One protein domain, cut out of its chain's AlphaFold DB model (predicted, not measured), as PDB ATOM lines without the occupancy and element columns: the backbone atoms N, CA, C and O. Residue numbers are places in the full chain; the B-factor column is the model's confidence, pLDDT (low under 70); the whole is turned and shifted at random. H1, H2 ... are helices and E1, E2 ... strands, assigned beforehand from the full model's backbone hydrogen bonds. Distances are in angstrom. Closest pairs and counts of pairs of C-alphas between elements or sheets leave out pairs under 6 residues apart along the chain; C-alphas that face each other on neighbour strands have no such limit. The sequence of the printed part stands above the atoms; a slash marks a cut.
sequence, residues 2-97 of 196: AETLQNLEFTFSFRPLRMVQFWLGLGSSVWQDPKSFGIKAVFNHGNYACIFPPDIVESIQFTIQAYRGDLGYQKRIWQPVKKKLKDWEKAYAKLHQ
ATOM      1  N   ALA A   2      42.275  14.590 -20.750       86.31
ATOM      2  CA  ALA A   2      41.666  14.425 -19.422       86.31
ATOM      3  C   ALA A   2      42.048  15.558 -18.452       86.31
ATOM      4  O   ALA A   2      41.170  16.195 -17.882       86.31
ATOM      5  N   GLU A   3      43.338  15.890 -18.382       89.38
ATOM      6  CA  GLU A   3      43.851  17.015 -17.589       89.38
ATOM      7  C   GLU A   3      43.190  18.354 -17.959       89.38
ATOM      8  O   GLU A   3      42.691  19.066 -17.095       89.38
ATOM      9  N   THR A   4      43.085  18.678 -19.253       90.38
ATOM     10  CA  THR A   4      42.410  19.904 -19.710       90.38
ATOM     11  C   THR A   4      40.951  19.955 -19.255       90.38
ATOM     12  O   THR A   4      40.480  20.990 -18.794       90.38
ATOM     13  N   LEU A   5      40.221  18.841 -19.369       92.06
ATOM     14  CA  LEU A   5      38.823  18.766 -18.943       92.06
ATOM     15  C   LEU A   5      38.663  18.919 -17.430       92.06
ATOM     16  O   LEU A   5      37.683  19.531 -17.000       92.06
ATOM     17  N   GLN A   6      39.600  18.371 -16.655       92.25
ATOM     18  CA  GLN A   6      39.647  18.499 -15.201       92.25
ATOM     19  C   GLN A   6      39.939  19.946 -14.789       92.25
ATOM     20  O   GLN A   6      39.222  20.508 -13.964       92.25
ATOM     21  N   ASN A   7      40.928  20.585 -15.416       93.94
ATOM     22  CA  ASN A   7      41.314  21.961 -15.104       93.94
ATOM     23  C   ASN A   7      40.214  22.967 -15.468       93.94
ATOM     24  O   ASN A   7      39.976  23.911 -14.717       93.94
ATOM     25  N   LEU A   8      39.462  22.727 -16.551       93.00
ATOM     26  CA  LEU A   8      38.304  23.553 -16.920       93.00
ATOM     27  C   LEU A   8      37.221  23.621 -15.831       93.00
ATOM     28  O   LEU A   8      36.427  24.554 -15.816       93.00
ATOM     29  N   GLU A   9      37.175  22.672 -14.894       92.12
ATOM     30  CA  GLU A   9      36.211  22.729 -13.787       92.12
ATOM     31  C   GLU A   9      36.474  23.857 -12.798       92.12
ATOM     32  O   GLU A   9      35.562  24.284 -12.096       92.12
ATOM     33  N   PHE A  10      37.708  24.342 -12.747       95.12
ATOM     34  CA  PHE A  10      38.112  25.435 -11.872       95.12
ATOM     35  C   PHE A  10      37.956  26.796 -12.549       95.12
ATOM     36  O   PHE A  10      38.032  27.825 -11.884       95.12
ATOM     37  N   THR A  11      37.729  26.822 -13.866       92.25
ATOM     38  CA  THR A  11      37.676  28.074 -14.623       92.25
ATOM     39  C   THR A  11      36.267  28.635 -14.764       92.25
ATOM     40  O   THR A  11      36.130  29.799 -15.120       92.25
ATOM     41  N   PHE A  12      35.218  27.857 -14.469       90.06
ATOM     42  CA  PHE A  12      33.823  28.216 -14.758       90.06
ATOM     43  C   PHE A  12      33.365  29.569 -14.191       90.06
ATOM     44  O   PHE A  12      32.473  30.202 -14.757       90.06
ATOM     45  N   SER A  13      33.974  30.023 -13.095       91.12
ATOM     46  CA  SER A  13      33.655  31.304 -12.464       91.12
ATOM     47  C   SER A  13      34.240  32.528 -13.178       91.12
ATOM     48  O   SER A  13      33.870  33.653 -12.845       91.12
ATOM     49  N   PHE A  14      35.131  32.330 -14.150       92.00
ATOM     50  CA  PHE A  14      35.749  33.391 -14.943       92.00
ATOM     51  C   PHE A  14      35.102  33.513 -16.323       92.00
ATOM     52  O   PHE A  14      34.239  32.719 -16.708       92.00
ATOM     53  N   ARG A  15      35.541  34.517 -17.089       91.44
ATOM     54  CA  ARG A  15      35.117  34.696 -18.477       91.44
ATOM     55  C   ARG A  15      35.482  33.452 -19.309       91.44
ATOM     56  O   ARG A  15      36.632  33.012 -19.227       91.44
ATOM     57  N   PRO A  16      34.556  32.921 -20.130       92.12
ATOM     58  CA  PRO A  16      34.808  31.760 -20.973       92.12
ATOM     59  C   PRO A  16      36.041  31.933 -21.855       92.12
ATOM     60  O   PRO A  16      36.235  32.974 -22.490       92.12
ATOM     61  N   LEU A  17      36.871  30.891 -21.902       90.62
ATOM     62  CA  LEU A  17      38.047  30.861 -22.765       90.62
ATOM     63  C   LEU A  17      37.631  30.771 -24.232       90.62
ATOM     64  O   LEU A  17      36.765  29.981 -24.610       90.62
ATOM     65  N   ARG A  18      38.331  31.522 -25.085       87.31
ATOM     66  CA  ARG A  18      38.205  31.383 -26.535       87.31
ATOM     67  C   ARG A  18      39.083  30.233 -27.010       87.31
ATOM     68  O   ARG A  18      40.295  30.251 -26.808       87.31
ATOM     69  N   MET A  19      38.485  29.260 -27.691       85.19
ATOM     70  CA  MET A  19      39.262  28.215 -28.345       85.19
ATOM     71  C   MET A  19      40.023  28.804 -29.534       85.19
ATOM     72  O   MET A  19      39.418  29.383 -30.436       85.19
ATOM     73  N   VAL A  20      41.338  28.615 -29.552       83.88
ATOM     74  CA  VAL A  20      42.191  28.942 -30.697       83.88
ATOM     75  C   VAL A  20      42.670  27.658 -31.358       83.88
ATOM     76  O   VAL A  20      42.858  26.634 -30.696       83.88
ATOM     77  N   GLN A  21      42.814  27.691 -32.678       80.62
ATOM     78  CA  GLN A  21      43.434  26.598 -33.418       80.62
ATOM     79  C   GLN A  21      44.933  26.856 -33.513       80.62
ATOM     80  O   GLN A  21      45.364  28.005 -33.584       80.62
ATOM     81  N   PHE A  22      45.719  25.784 -33.507       84.56
ATOM     82  CA  PHE A  22      47.153  25.882 -33.731       84.56
ATOM     83  C   PHE A  22      47.426  26.391 -35.152       84.56
ATOM     84  O   PHE A  22      46.994  25.766 -36.125       84.56
ATOM     85  N   TRP A  23      48.153  27.502 -35.252       84.81
ATOM     86  CA  TRP A  23      48.772  27.981 -36.484       84.81
ATOM     87  C   TRP A  23      50.224  27.496 -36.548       84.81
ATOM     88  O   TRP A  23      50.920  27.488 -35.535       84.81
ATOM     89  N   LEU A  24      50.698  27.100 -37.729       91.06
ATOM     90  CA  LEU A  24      52.106  26.759 -37.912       91.06
ATOM     91  C   LEU A  24      52.859  28.010 -38.372       91.06
ATOM     92  O   LEU A  24      52.704  28.446 -39.507       91.06
ATOM     93  N   GLY A  25      53.641  28.610 -37.480       92.88
ATOM     94  CA  GLY A  25      54.466  29.772 -37.816       92.88
ATOM     95  C   GLY A  25      55.761  29.360 -38.515       92.88
ATOM     96  O   GLY A  25      56.443  28.444 -38.045       92.88
ATOM     97  N   LEU A  26      56.117  30.055 -39.595       92.38
ATOM     98  CA  LEU A  26      57.414  29.928 -40.262       92.38
ATOM     99  C   LEU A  26      58.550  30.138 -39.249       92.38
ATOM    100  O   LEU A  26      58.495  31.057 -38.433       92.38
ATOM    101  N   GLY A  27      59.560  29.266 -39.267       90.44
ATOM    102  CA  GLY A  27      60.703  29.343 -38.352       90.44
ATOM    103  C   GLY A  27      60.440  28.865 -36.918       90.44
ATOM    104  O   GLY A  27      61.380  28.811 -36.129       90.44
ATOM    105  N   SER A  28      59.208  28.482 -36.560       92.44
ATOM    106  CA  SER A  28      58.936  27.843 -35.263       92.44
ATOM    107  C   SER A  28      59.628  26.479 -35.150       92.44
ATOM    108  O   SER A  28      59.893  25.837 -36.163       92.44
ATOM    109  N   SER A  29      59.866  25.983 -33.931       92.75
ATOM    110  CA  SER A  29      60.446  24.643 -33.722       92.75
ATOM    111  C   SER A  29      59.632  23.537 -34.404       92.75
ATOM    112  O   SER A  29      60.195  22.626 -35.002       92.75
ATOM    113  N   VAL A  30      58.301  23.671 -34.397       92.25
ATOM    114  CA  VAL A  30      57.378  22.760 -35.091       92.25
ATOM    115  C   VAL A  30      57.519  22.852 -36.613       92.25
ATOM    116  O   VAL A  30      57.312  21.867 -37.312       92.25
ATOM    117  N   TRP A  31      57.869  24.024 -37.147       93.31
ATOM    118  CA  TRP A  31      58.142  24.199 -38.573       93.31
ATOM    119  C   TRP A  31      59.527  23.679 -38.974       93.31
ATOM    120  O   TRP A  31      59.669  23.146 -40.069       93.31
ATOM    121  N   GLN A  32      60.530  23.821 -38.101       94.12
ATOM    122  CA  GLN A  32      61.899  23.353 -38.345       94.12
ATOM    123  C   GLN A  32      61.996  21.823 -38.341       94.12
ATOM    124  O   GLN A  32      62.719  21.257 -39.156       94.12
ATOM    125  N   ASP A  33      61.243  21.157 -37.463       93.62
ATOM    126  CA  ASP A  33      61.190  19.696 -37.392       93.62
ATOM    127  C   ASP A  33      59.740  19.176 -37.350       93.62
ATOM    128  O   ASP A  33      59.275  18.662 -36.338       93.62
ATOM    129  N   PRO A  34      58.979  19.283 -38.451       91.94
ATOM    130  CA  PRO A  34      57.559  18.931 -38.463       91.94
ATOM    131  C   PRO A  34      57.315  17.441 -38.191       91.94
ATOM    132  O   PRO A  34      56.286  17.068 -37.619       91.94
ATOM    133  N   LYS A  35      58.261  16.574 -38.568       92.50
ATOM    134  CA  LYS A  35      58.107  15.122 -38.450       92.50
ATOM    135  C   LYS A  35      58.080  14.665 -36.993       92.50
ATOM    136  O   LYS A  35      57.258  13.807 -36.675       92.50
ATOM    137  N   SER A  36      58.893  15.250 -36.108       93.31
ATOM    138  CA  SER A  36      58.860  14.905 -34.676       93.31
ATOM    139  C   SER A  36      57.540  15.277 -33.996       93.31
ATOM    140  O   SER A  36      57.145  14.631 -33.027       93.31
ATOM    141  N   PHE A  37      56.794  16.236 -34.556       89.19
ATOM    142  CA  PHE A  37      55.451  16.615 -34.102       89.19
ATOM    143  C   PHE A  37      54.315  15.916 -34.875       89.19
ATOM    144  O   PHE A  37      53.150  16.298 -34.745       89.19
ATOM    145  N   GLY A  38      54.618  14.897 -35.690       89.81
ATOM    146  CA  GLY A  38      53.613  14.137 -36.444       89.81
ATOM    147  C   GLY A  38      53.001  14.895 -37.631       89.81
ATOM    148  O   GLY A  38      51.939  14.519 -38.139       89.81
ATOM    149  N   ILE A  39      53.651  15.968 -38.090       92.75
ATOM    150  CA  ILE A  39      53.261  16.711 -39.287       92.75
ATOM    151  C   ILE A  39      53.899  16.050 -40.514       92.75
ATOM    152  O   ILE A  39      55.109  15.847 -40.595       92.75
ATOM    153  N   LYS A  40      53.056  15.713 -41.492       92.38
ATOM    154  CA  LYS A  40      53.415  15.002 -42.728       92.38
ATOM    155  C   LYS A  40      53.761  15.945 -43.876       92.38
ATOM    156  O   LYS A  40      54.517  15.561 -44.760       92.38
ATOM    157  N   ALA A  41      53.183  17.144 -43.892       91.12
ATOM    158  CA  ALA A  41      53.478  18.161 -44.899       91.12
ATOM    159  C   ALA A  41      53.227  19.566 -44.348       91.12
ATOM    160  O   ALA A  41      52.331  19.750 -43.522       91.12
ATOM    161  N   VAL A  42      53.975  20.539 -44.861       92.00
ATOM    162  CA  VAL A  42      53.878  21.970 -44.554       92.00
ATOM    163  C   VAL A  42      53.772  22.721 -45.879       92.00
ATOM    164  O   VAL A  42      54.472  22.371 -46.825       92.00
ATOM    165  N   PHE A  43      52.859  23.684 -45.973       91.75
ATOM    166  CA  PHE A  43      52.595  24.449 -47.197       91.75
ATOM    167  C   PHE A  43      51.879  25.761 -46.865       91.75
ATOM    168  O   PHE A  43      51.317  25.905 -45.780       91.75
ATOM    169  N   ASN A  44      51.846  26.714 -47.798       92.50
ATOM    170  CA  ASN A  44      51.184  27.996 -47.565       92.50
ATOM    171  C   ASN A  44      49.696  27.826 -47.234       92.50
ATOM    172  O   ASN A  44      48.987  27.006 -47.820       92.50
ATOM    173  N   HIS A  45      49.206  28.611 -46.273       90.00
ATOM    174  CA  HIS A  45      47.795  28.568 -45.905       90.00
ATOM    175  C   HIS A  45      46.904  29.033 -47.066       90.00
ATOM    176  O   HIS A  45      47.153  30.079 -47.661       90.00
ATOM    177  N   GLY A  46      45.819  28.303 -47.352       87.00
ATOM    178  CA  GLY A  46      44.957  28.566 -48.517       87.00
ATOM    179  C   GLY A  46      44.374  29.984 -48.579       87.00
ATOM    180  O   GLY A  46      44.158  30.505 -49.664       87.00
ATOM    181  N   ASN A  47      44.205  30.651 -47.433       90.06
ATOM    182  CA  ASN A  47      43.770  32.055 -47.378       90.06
ATOM    183  C   ASN A  47      44.682  33.016 -48.165       90.06
ATOM    184  O   ASN A  47      44.204  34.065 -48.585       90.06
ATOM    185  N   TYR A  48      45.961  32.687 -48.383       91.81
ATOM    186  CA  TYR A  48      46.840  33.523 -49.205       91.81
ATOM    187  C   TYR A  48      46.426  33.539 -50.679       91.81
ATOM    188  O   TYR A  48      46.564  34.578 -51.313       91.81
ATOM    189  N   ALA A  49      45.821  32.464 -51.195       91.06
ATOM    190  CA  ALA A  49      45.273  32.429 -52.553       91.06
ATOM    191  C   ALA A  49      44.059  33.354 -52.749       91.06
ATOM    192  O   ALA A  49      43.692  33.653 -53.878       91.06
ATOM    193  N   CYS A  50      43.439  33.838 -51.667       92.38
ATOM    194  CA  CYS A  50      42.392  34.859 -51.747       92.38
ATOM    195  C   CYS A  50      42.949  36.287 -51.854       92.38
ATOM    196  O   CYS A  50      42.179  37.213 -52.086       92.38
ATOM    197  N   ILE A  51      44.251  36.475 -51.618       94.12
ATOM    198  CA  ILE A  51      44.897  37.793 -51.542       94.12
ATOM    199  C   ILE A  51      45.929  37.957 -52.661       94.12
ATOM    200  O   ILE A  51      46.055  39.043 -53.221       94.12
ATOM    201  N   PHE A  52      46.661  36.892 -52.989       94.56
ATOM    202  CA  PHE A  52      47.779  36.926 -53.922       94.56
ATOM    203  C   PHE A  52      47.525  36.049 -55.157       94.56
ATOM    204  O   PHE A  52      46.904  34.990 -55.035       94.56
ATOM    205  N   PRO A  53      48.039  36.460 -56.331       94.00
ATOM    206  CA  PRO A  53      48.107  35.623 -57.523       94.00
ATOM    207  C   PRO A  53      48.797  34.265 -57.273       94.00
ATOM    208  O   PRO A  53      49.685  34.187 -56.414       94.00
ATOM    209  N   PRO A  54      48.431  33.194 -58.008       91.88
ATOM    210  CA  PRO A  54      48.972  31.848 -57.795       91.88
ATOM    211  C   PRO A  54      50.504  31.764 -57.857       91.88
ATOM    212  O   PRO A  54      51.115  31.108 -57.020       91.88
ATOM    213  N   ASP A  55      51.129  32.488 -58.783       93.88
ATOM    214  CA  ASP A  55      52.583  32.556 -58.954       93.88
ATOM    215  C   ASP A  55      53.297  33.117 -57.713       93.88
ATOM    216  O   ASP A  55      54.366  32.638 -57.332       93.88
ATOM    217  N   ILE A  56      52.680  34.074 -57.015       92.81
ATOM    218  CA  ILE A  56      53.197  34.612 -55.748       92.81
ATOM    219  C   ILE A  56      52.989  33.606 -54.609       92.81
ATOM    220  O   ILE A  56      53.876  33.404 -53.777       92.81
ATOM    221  N   VAL A  57      51.823  32.955 -54.567       91.75
ATOM    222  CA  VAL A  57      51.504  31.955 -53.538       91.75
ATOM    223  C   VAL A  57      52.429  30.746 -53.617       91.75
ATOM    224  O   VAL A  57      52.737  30.158 -52.585       91.75
ATOM    225  N   GLU A  58      52.885  30.368 -54.805       88.44
ATOM    226  CA  GLU A  58      53.775  29.222 -54.996       88.44
ATOM    227  C   GLU A  58      55.258  29.573 -54.809       88.44
ATOM    228  O   GLU A  58      56.032  28.730 -54.355       88.44
ATOM    229  N   SER A  59      55.662  30.813 -55.109       90.50
ATOM    230  CA  SER A  59      57.071  31.237 -55.060       90.50
ATOM    231  C   SER A  59      57.557  31.707 -53.684       90.50
ATOM    232  O   SER A  59      58.762  31.689 -53.427       90.50
ATOM    233  N   ILE A  60      56.655  32.110 -52.781       91.44
ATOM    234  CA  ILE A  60      57.006  32.690 -51.476       91.44
ATOM    235  C   ILE A  60      56.583  31.767 -50.334       91.44
ATOM    236  O   ILE A  60      55.457  31.284 -50.302       91.44
ATOM    237  N   GLN A  61      57.437  31.579 -49.326       88.88
ATOM    238  CA  GLN A  61      57.028  30.975 -48.054       88.88
ATOM    239  C   GLN A  61      56.476  32.042 -47.107       88.88
ATOM    240  O   GLN A  61      57.217  32.876 -46.587       88.88
ATOM    241  N   PHE A  62      55.169  32.014 -46.858       92.06
ATOM    242  CA  PHE A  62      54.523  32.989 -45.979       92.06
ATOM    243  C   PHE A  62      54.692  32.655 -44.492       92.06
ATOM    244  O   PHE A  62      54.913  31.511 -44.099       92.06
ATOM    245  N   THR A  63      54.519  33.655 -43.625       91.38
ATOM    246  CA  THR A  63      54.698  33.492 -42.174       91.38
ATOM    247  C   THR A  63      53.733  32.480 -41.552       91.38
ATOM    248  O   THR A  63      54.105  31.789 -40.605       91.38
ATOM    249  N   ILE A  64      52.499  32.374 -42.059       91.25
ATOM    250  CA  ILE A  64      51.512  31.402 -41.574       91.25
ATOM    251  C   ILE A  64      51.449  30.224 -42.544       91.25
ATOM    252  O   ILE A  64      50.965  30.328 -43.666       91.25
ATOM    253  N   GLN A  65      51.895  29.067 -42.092       92.31
ATOM    254  CA  GLN A  65      51.826  27.836 -42.858       92.31
ATOM    255  C   GLN A  65      50.569  27.044 -42.472       92.31
ATOM    256  O   GLN A  65      50.135  27.002 -41.317       92.31
ATOM    257  N   ALA A  66      49.972  26.394 -43.462       90.44
ATOM    258  CA  ALA A  66      49.119  25.242 -43.252       90.44
ATOM    259  C   ALA A  66      49.974  23.976 -43.123       90.44
ATOM    260  O   ALA A  66      51.158  23.930 -43.460       90.44
ATOM    261  N   TYR A  67      49.353  22.927 -42.598       91.06
ATOM    262  CA  TYR A  67      50.014  21.651 -42.407       91.06
ATOM    263  C   TYR A  67      49.042  20.489 -42.581       91.06
ATOM    264  O   TYR A  67      47.832  20.613 -42.376       91.06
ATOM    265  N   ARG A  68      49.587  19.332 -42.955       89.88
ATOM    266  CA  ARG A  68      48.876  18.053 -43.016       89.88
ATOM    267  C   ARG A  68      49.455  17.111 -41.972       89.88
ATOM    268  O   ARG A  68      50.664  17.032 -41.802       89.88
ATOM    269  N   GLY A  69      48.589  16.360 -41.312       88.12
ATOM    270  CA  GLY A  69      48.930  15.395 -40.272       88.12
ATOM    271  C   GLY A  69      47.644  14.800 -39.719       88.12
ATOM    272  O   GLY A  69      46.635  14.735 -40.427       88.12
ATOM    273  N   ASP A  70      47.626  14.462 -38.437       85.12
ATOM    274  CA  ASP A  70      46.478  13.807 -37.800       85.12
ATOM    275  C   ASP A  70      45.387  14.797 -37.344       85.12
ATOM    276  O   ASP A  70      44.750  14.640 -36.303       85.12
ATOM    277  N   LEU A  71      45.123  15.825 -38.158       83.50
ATOM    278  CA  LEU A  71      44.144  16.884 -37.886       83.50
ATOM    279  C   LEU A  71      42.745  16.339 -37.576       83.50
ATOM    280  O   LEU A  71      42.060  16.860 -36.698       83.50
ATOM    281  N   GLY A  72      42.304  15.299 -38.291       86.06
ATOM    282  CA  GLY A  72      41.006  14.659 -38.055       86.06
ATOM    283  C   GLY A  72      40.933  13.992 -36.681       86.06
ATOM    284  O   GLY A  72      39.976  14.203 -35.932       86.06
ATOM    285  N   TYR A  73      41.983  13.258 -36.312       88.25
ATOM    286  CA  TYR A  73      42.107  12.647 -34.993       88.25
ATOM    287  C   TYR A  73      42.150  13.710 -33.888       88.25
ATOM    288  O   TYR A  73      41.361  13.629 -32.946       88.25
ATOM    289  N   GLN A  74      42.972  14.755 -34.049       86.94
ATOM    290  CA  GLN A  74      43.049  15.888 -33.121       86.94
ATOM    291  C   GLN A  74      41.677  16.553 -32.947       86.94
ATOM    292  O   GLN A  74      41.183  16.710 -31.830       86.94
ATOM    293  N   LYS A  75      40.983  16.857 -34.051       87.56
ATOM    294  CA  LYS A  75      39.621  17.404 -34.002       87.56
ATOM    295  C   LYS A  75      38.674  16.510 -33.212       87.56
ATOM    296  O   LYS A  75      37.848  17.065 -32.492       87.56
ATOM    297  N   ARG A  76      38.771  15.181 -33.340       91.12
ATOM    298  CA  ARG A  76      37.930  14.214 -32.620       91.12
ATOM    299  C   ARG A  76      38.233  14.204 -31.121       91.12
ATOM    300  O   ARG A  76      37.308  14.373 -30.331       91.12
ATOM    301  N   ILE A  77      39.500  14.073 -30.723       91.19
ATOM    302  CA  ILE A  77      39.869  14.019 -29.297       91.19
ATOM    303  C   ILE A  77      39.607  15.342 -28.563       91.19
ATOM    304  O   ILE A  77      39.372  15.336 -27.363       91.19
ATOM    305  N   TRP A  78      39.578  16.476 -29.268       91.00
ATOM    306  CA  TRP A  78      39.257  17.780 -28.678       91.00
ATOM    307  C   TRP A  78      37.755  18.117 -28.653       91.00
ATOM    308  O   TRP A  78      37.375  19.143 -28.081       91.00
ATOM    309  N   GLN A  79      36.871  17.286 -29.227       92.00
ATOM    310  CA  GLN A  79      35.419  17.535 -29.190       92.00
ATOM    311  C   GLN A  79      34.841  17.670 -27.772       92.00
ATOM    312  O   GLN A  79      34.047  18.589 -27.562       92.00
ATOM    313  N   PRO A  80      35.226  16.843 -26.778       94.00
ATOM    314  CA  PRO A  80      34.702  16.984 -25.421       94.00
ATOM    315  C   PRO A  80      35.030  18.349 -24.809       94.00
ATOM    316  O   PRO A  80      34.173  18.976 -24.190       94.00
ATOM    317  N   VAL A  81      36.245  18.854 -25.050       93.31
ATOM    318  CA  VAL A  81      36.669  20.186 -24.596       93.31
ATOM    319  C   VAL A  81      35.840  21.270 -25.281       93.31
ATOM    320  O   VAL A  81      35.311  22.148 -24.606       93.31
ATOM    321  N   LYS A  82      35.649  21.180 -26.606       92.50
ATOM    322  CA  LYS A  82      34.787  22.113 -27.354       92.50
ATOM    323  C   LYS A  82      33.367  22.159 -26.802       92.50
ATOM    324  O   LYS A  82      32.801  23.240 -26.676       92.50
ATOM    325  N   LYS A  83      32.796  20.995 -26.483       94.25
ATOM    326  CA  LYS A  83      31.467  20.897 -25.877       94.25
ATOM    327  C   LYS A  83      31.443  21.589 -24.511       94.25
ATOM    328  O   LYS A  83      30.625  22.479 -24.317       94.25
ATOM    329  N   LYS A  84      32.402  21.279 -23.629       94.06
ATOM    330  CA  LYS A  84      32.505  21.885 -22.288       94.06
ATOM    331  C   LYS A  84      32.676  23.410 -22.343       94.06
ATOM    332  O   LYS A  84      32.065  24.106 -21.544       94.06
ATOM    333  N   LEU A  85      33.434  23.937 -23.311       94.12
ATOM    334  CA  LEU A  85      33.568  25.385 -23.534       94.12
ATOM    335  C   LEU A  85      32.250  26.038 -23.979       94.12
ATOM    336  O   LEU A  85      31.897  27.096 -23.468       94.12
ATOM    337  N   LYS A  86      31.498  25.408 -24.890       94.00
ATOM    338  CA  LYS A  86      30.176  25.912 -25.309       94.00
ATOM    339  C   LYS A  86      29.167  25.898 -24.161       94.00
ATOM    340  O   LYS A  86      28.377  26.828 -24.022       94.00
ATOM    341  N   ASP A  87      29.183  24.845 -23.351       93.56
ATOM    342  CA  ASP A  87      28.304  24.734 -22.187       93.56
ATOM    343  C   ASP A  87      28.675  25.784 -21.127       93.56
ATOM    344  O   ASP A  87      27.789  26.447 -20.585       93.56
ATOM    345  N   TRP A  88      29.977  26.018 -20.909       93.88
ATOM    346  CA  TRP A  88      30.473  27.115 -20.074       93.88
ATOM    347  C   TRP A  88      29.990  28.476 -20.574       93.88
ATOM    348  O   TRP A  88      29.457  29.251 -19.789       93.88
ATOM    349  N   GLU A  89      30.129  28.766 -21.867       93.81
ATOM    350  CA  GLU A  89      29.713  30.042 -22.452       93.81
ATOM    351  C   GLU A  89      28.225  30.321 -22.215       93.81
ATOM    352  O   GLU A  89      27.856  31.403 -21.753       93.81
ATOM    353  N   LYS A  90      27.372  29.314 -22.426       93.44
ATOM    354  CA  LYS A  90      25.933  29.405 -22.144       93.44
ATOM    355  C   LYS A  90      25.648  29.629 -20.661       93.44
ATOM    356  O   LYS A  90      24.831  30.485 -20.324       93.44
ATOM    357  N   ALA A  91      26.290  28.863 -19.778       92.00
ATOM    358  CA  ALA A  91      26.106  28.987 -18.333       92.00
ATOM    359  C   ALA A  91      26.559  30.361 -17.822       92.00
ATOM    360  O   ALA A  91      25.847  31.007 -17.056       92.00
ATOM    361  N   TYR A  92      27.710  30.834 -18.300       92.69
ATOM    362  CA  TYR A  92      28.252  32.145 -17.975       92.69
ATOM    363  C   TYR A  92      27.313  33.261 -18.430       92.69
ATOM    364  O   TYR A  92      27.017  34.157 -17.643       92.69
ATOM    365  N   ALA A  93      26.805  33.189 -19.666       91.88
ATOM    366  CA  ALA A  93      25.855  34.164 -20.191       91.88
ATOM    367  C   ALA A  93      24.587  34.224 -19.331       91.88
ATOM    368  O   ALA A  93      24.196  35.309 -18.918       91.88
ATOM    369  N   LYS A  94      23.997  33.071 -18.985       91.69
ATOM    370  CA  LYS A  94      22.825  32.997 -18.096       91.69
ATOM    371  C   LYS A  94      23.098  33.585 -16.709       91.69
ATOM    372  O   LYS A  94      22.303  34.372 -16.216       91.69
ATOM    373  N   LEU A  95      24.244  33.273 -16.104       90.62
ATOM    374  CA  LEU A  95      24.648  33.843 -14.812       90.62
ATOM    375  C   LEU A  95      24.859  35.363 -14.858       90.62
ATOM    376  O   LEU A  95      24.802  36.021 -13.823       90.62
ATOM    377  N   HIS A  96      25.094  35.941 -16.032       89.75
ATOM    378  CA  HIS A  96      25.248  37.385 -16.207       89.75
ATOM    379  C   HIS A  96      24.000  38.064 -16.786       89.75
ATOM    380  O   HIS A  96      24.050  39.259 -17.065       89.75
ATOM    381  N   GLN A  97      22.884  37.344 -16.938       82.62
ATOM    382  CA  GLN A  97      21.586  37.944 -17.247       82.62
ATOM    383  C   GLN A  97      21.048  38.613 -15.974       82.62
ATOM    384  O   GLN A  97      20.623  37.945 -15.035       82.62
TER     385      GLN A  97
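This is residues 2 to 97 of the 196 residues of an uncharacterized protein of Desulfobacteraceae bacterium (UniProt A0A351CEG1). The model is a long, open shape with two lobes: at one end H1 and H6 run side by side, and at the other a two-stranded ribbon of E1 and E2 has the short helix H2 near it and the short helices H3 and H4 beyond the end where E1 ends and E2 begins. Two connections span the loose middle, the long stretch of residues 11 to 28 and, apart from it, H5 leading into H6; residues 50 to 55 stick out. The printed part has 96 residues, with six named helices and two named strands in the order H1, H2, E1, H3, H4, E2, H5, H6; the sheet, E1 - E2, is antiparallel and the class is mostly helix. The whole is loose, with a radius of gyration of the C-alphas of 17.9 A, and elongated, with spans of 52 by 31 by 21 A.

H1 holds residues 2 to 10, 13.8 A long, and its C-alpha 2 is at (41.666, 14.425, -19.422). H2 holds residues 29 to 32. E1 holds residues 39 to 44, 14.1 A long, from C-alpha 39 at (53.261, 16.711, -39.287). H3 holds residues 46 to 50 and H4 residues 54 to 59. E2 holds residues 64 to 69, 16.3 A long. H5 holds residues 71 to 77, 10.0 A long. H6 holds residues 79 to 95, 24.3 A long, and ends with C-alpha 95 at (24.648, 33.843, -14.812).

H1 touches H6, which meets it with residues 80 to 84 alone; the closest C-alphas, of Leu 5 and Val 81, are 6.2 A apart. Their lines stand at a shallow tilt of 7 degrees, the same way. H1 is apart from E1 and E2. The closest C-alphas of H2 and E1, those of Trp 31 and Val 42, are 7.7 A apart. E1 and E2 are antiparallel neighbours at 149 degrees, with N 43 and O 66 at 3.0 A and N 68 and O 41 at 2.8 A, within hydrogen-bond range. Residues 24 to 25 pair briefly, antiparallel, with residues 64 to 65 of E2. H3 and H4 are close but not clearly touching, with the closest C-alphas, of Ala 49 and Val 57, 6.3 A apart. H5 and H6 meet only through their link. Each O i to N i+4 pair is within hydrogen-bond range in H4, H5 and H6, against 3 of 5 in H1 and 0 of 1 in H3, where 2 of 2 O i to N i+3 pairs are; H2 is too short for an i+4 pair.

The two C-alphas farthest apart, of Ser 59 and Gln 97, are 52.3 A from each other. The printed part has no cut. The link from H1 to H2, 18 residues, is long. The mean pLDDT of the printed part is 90.9, and no printed residue is under 70.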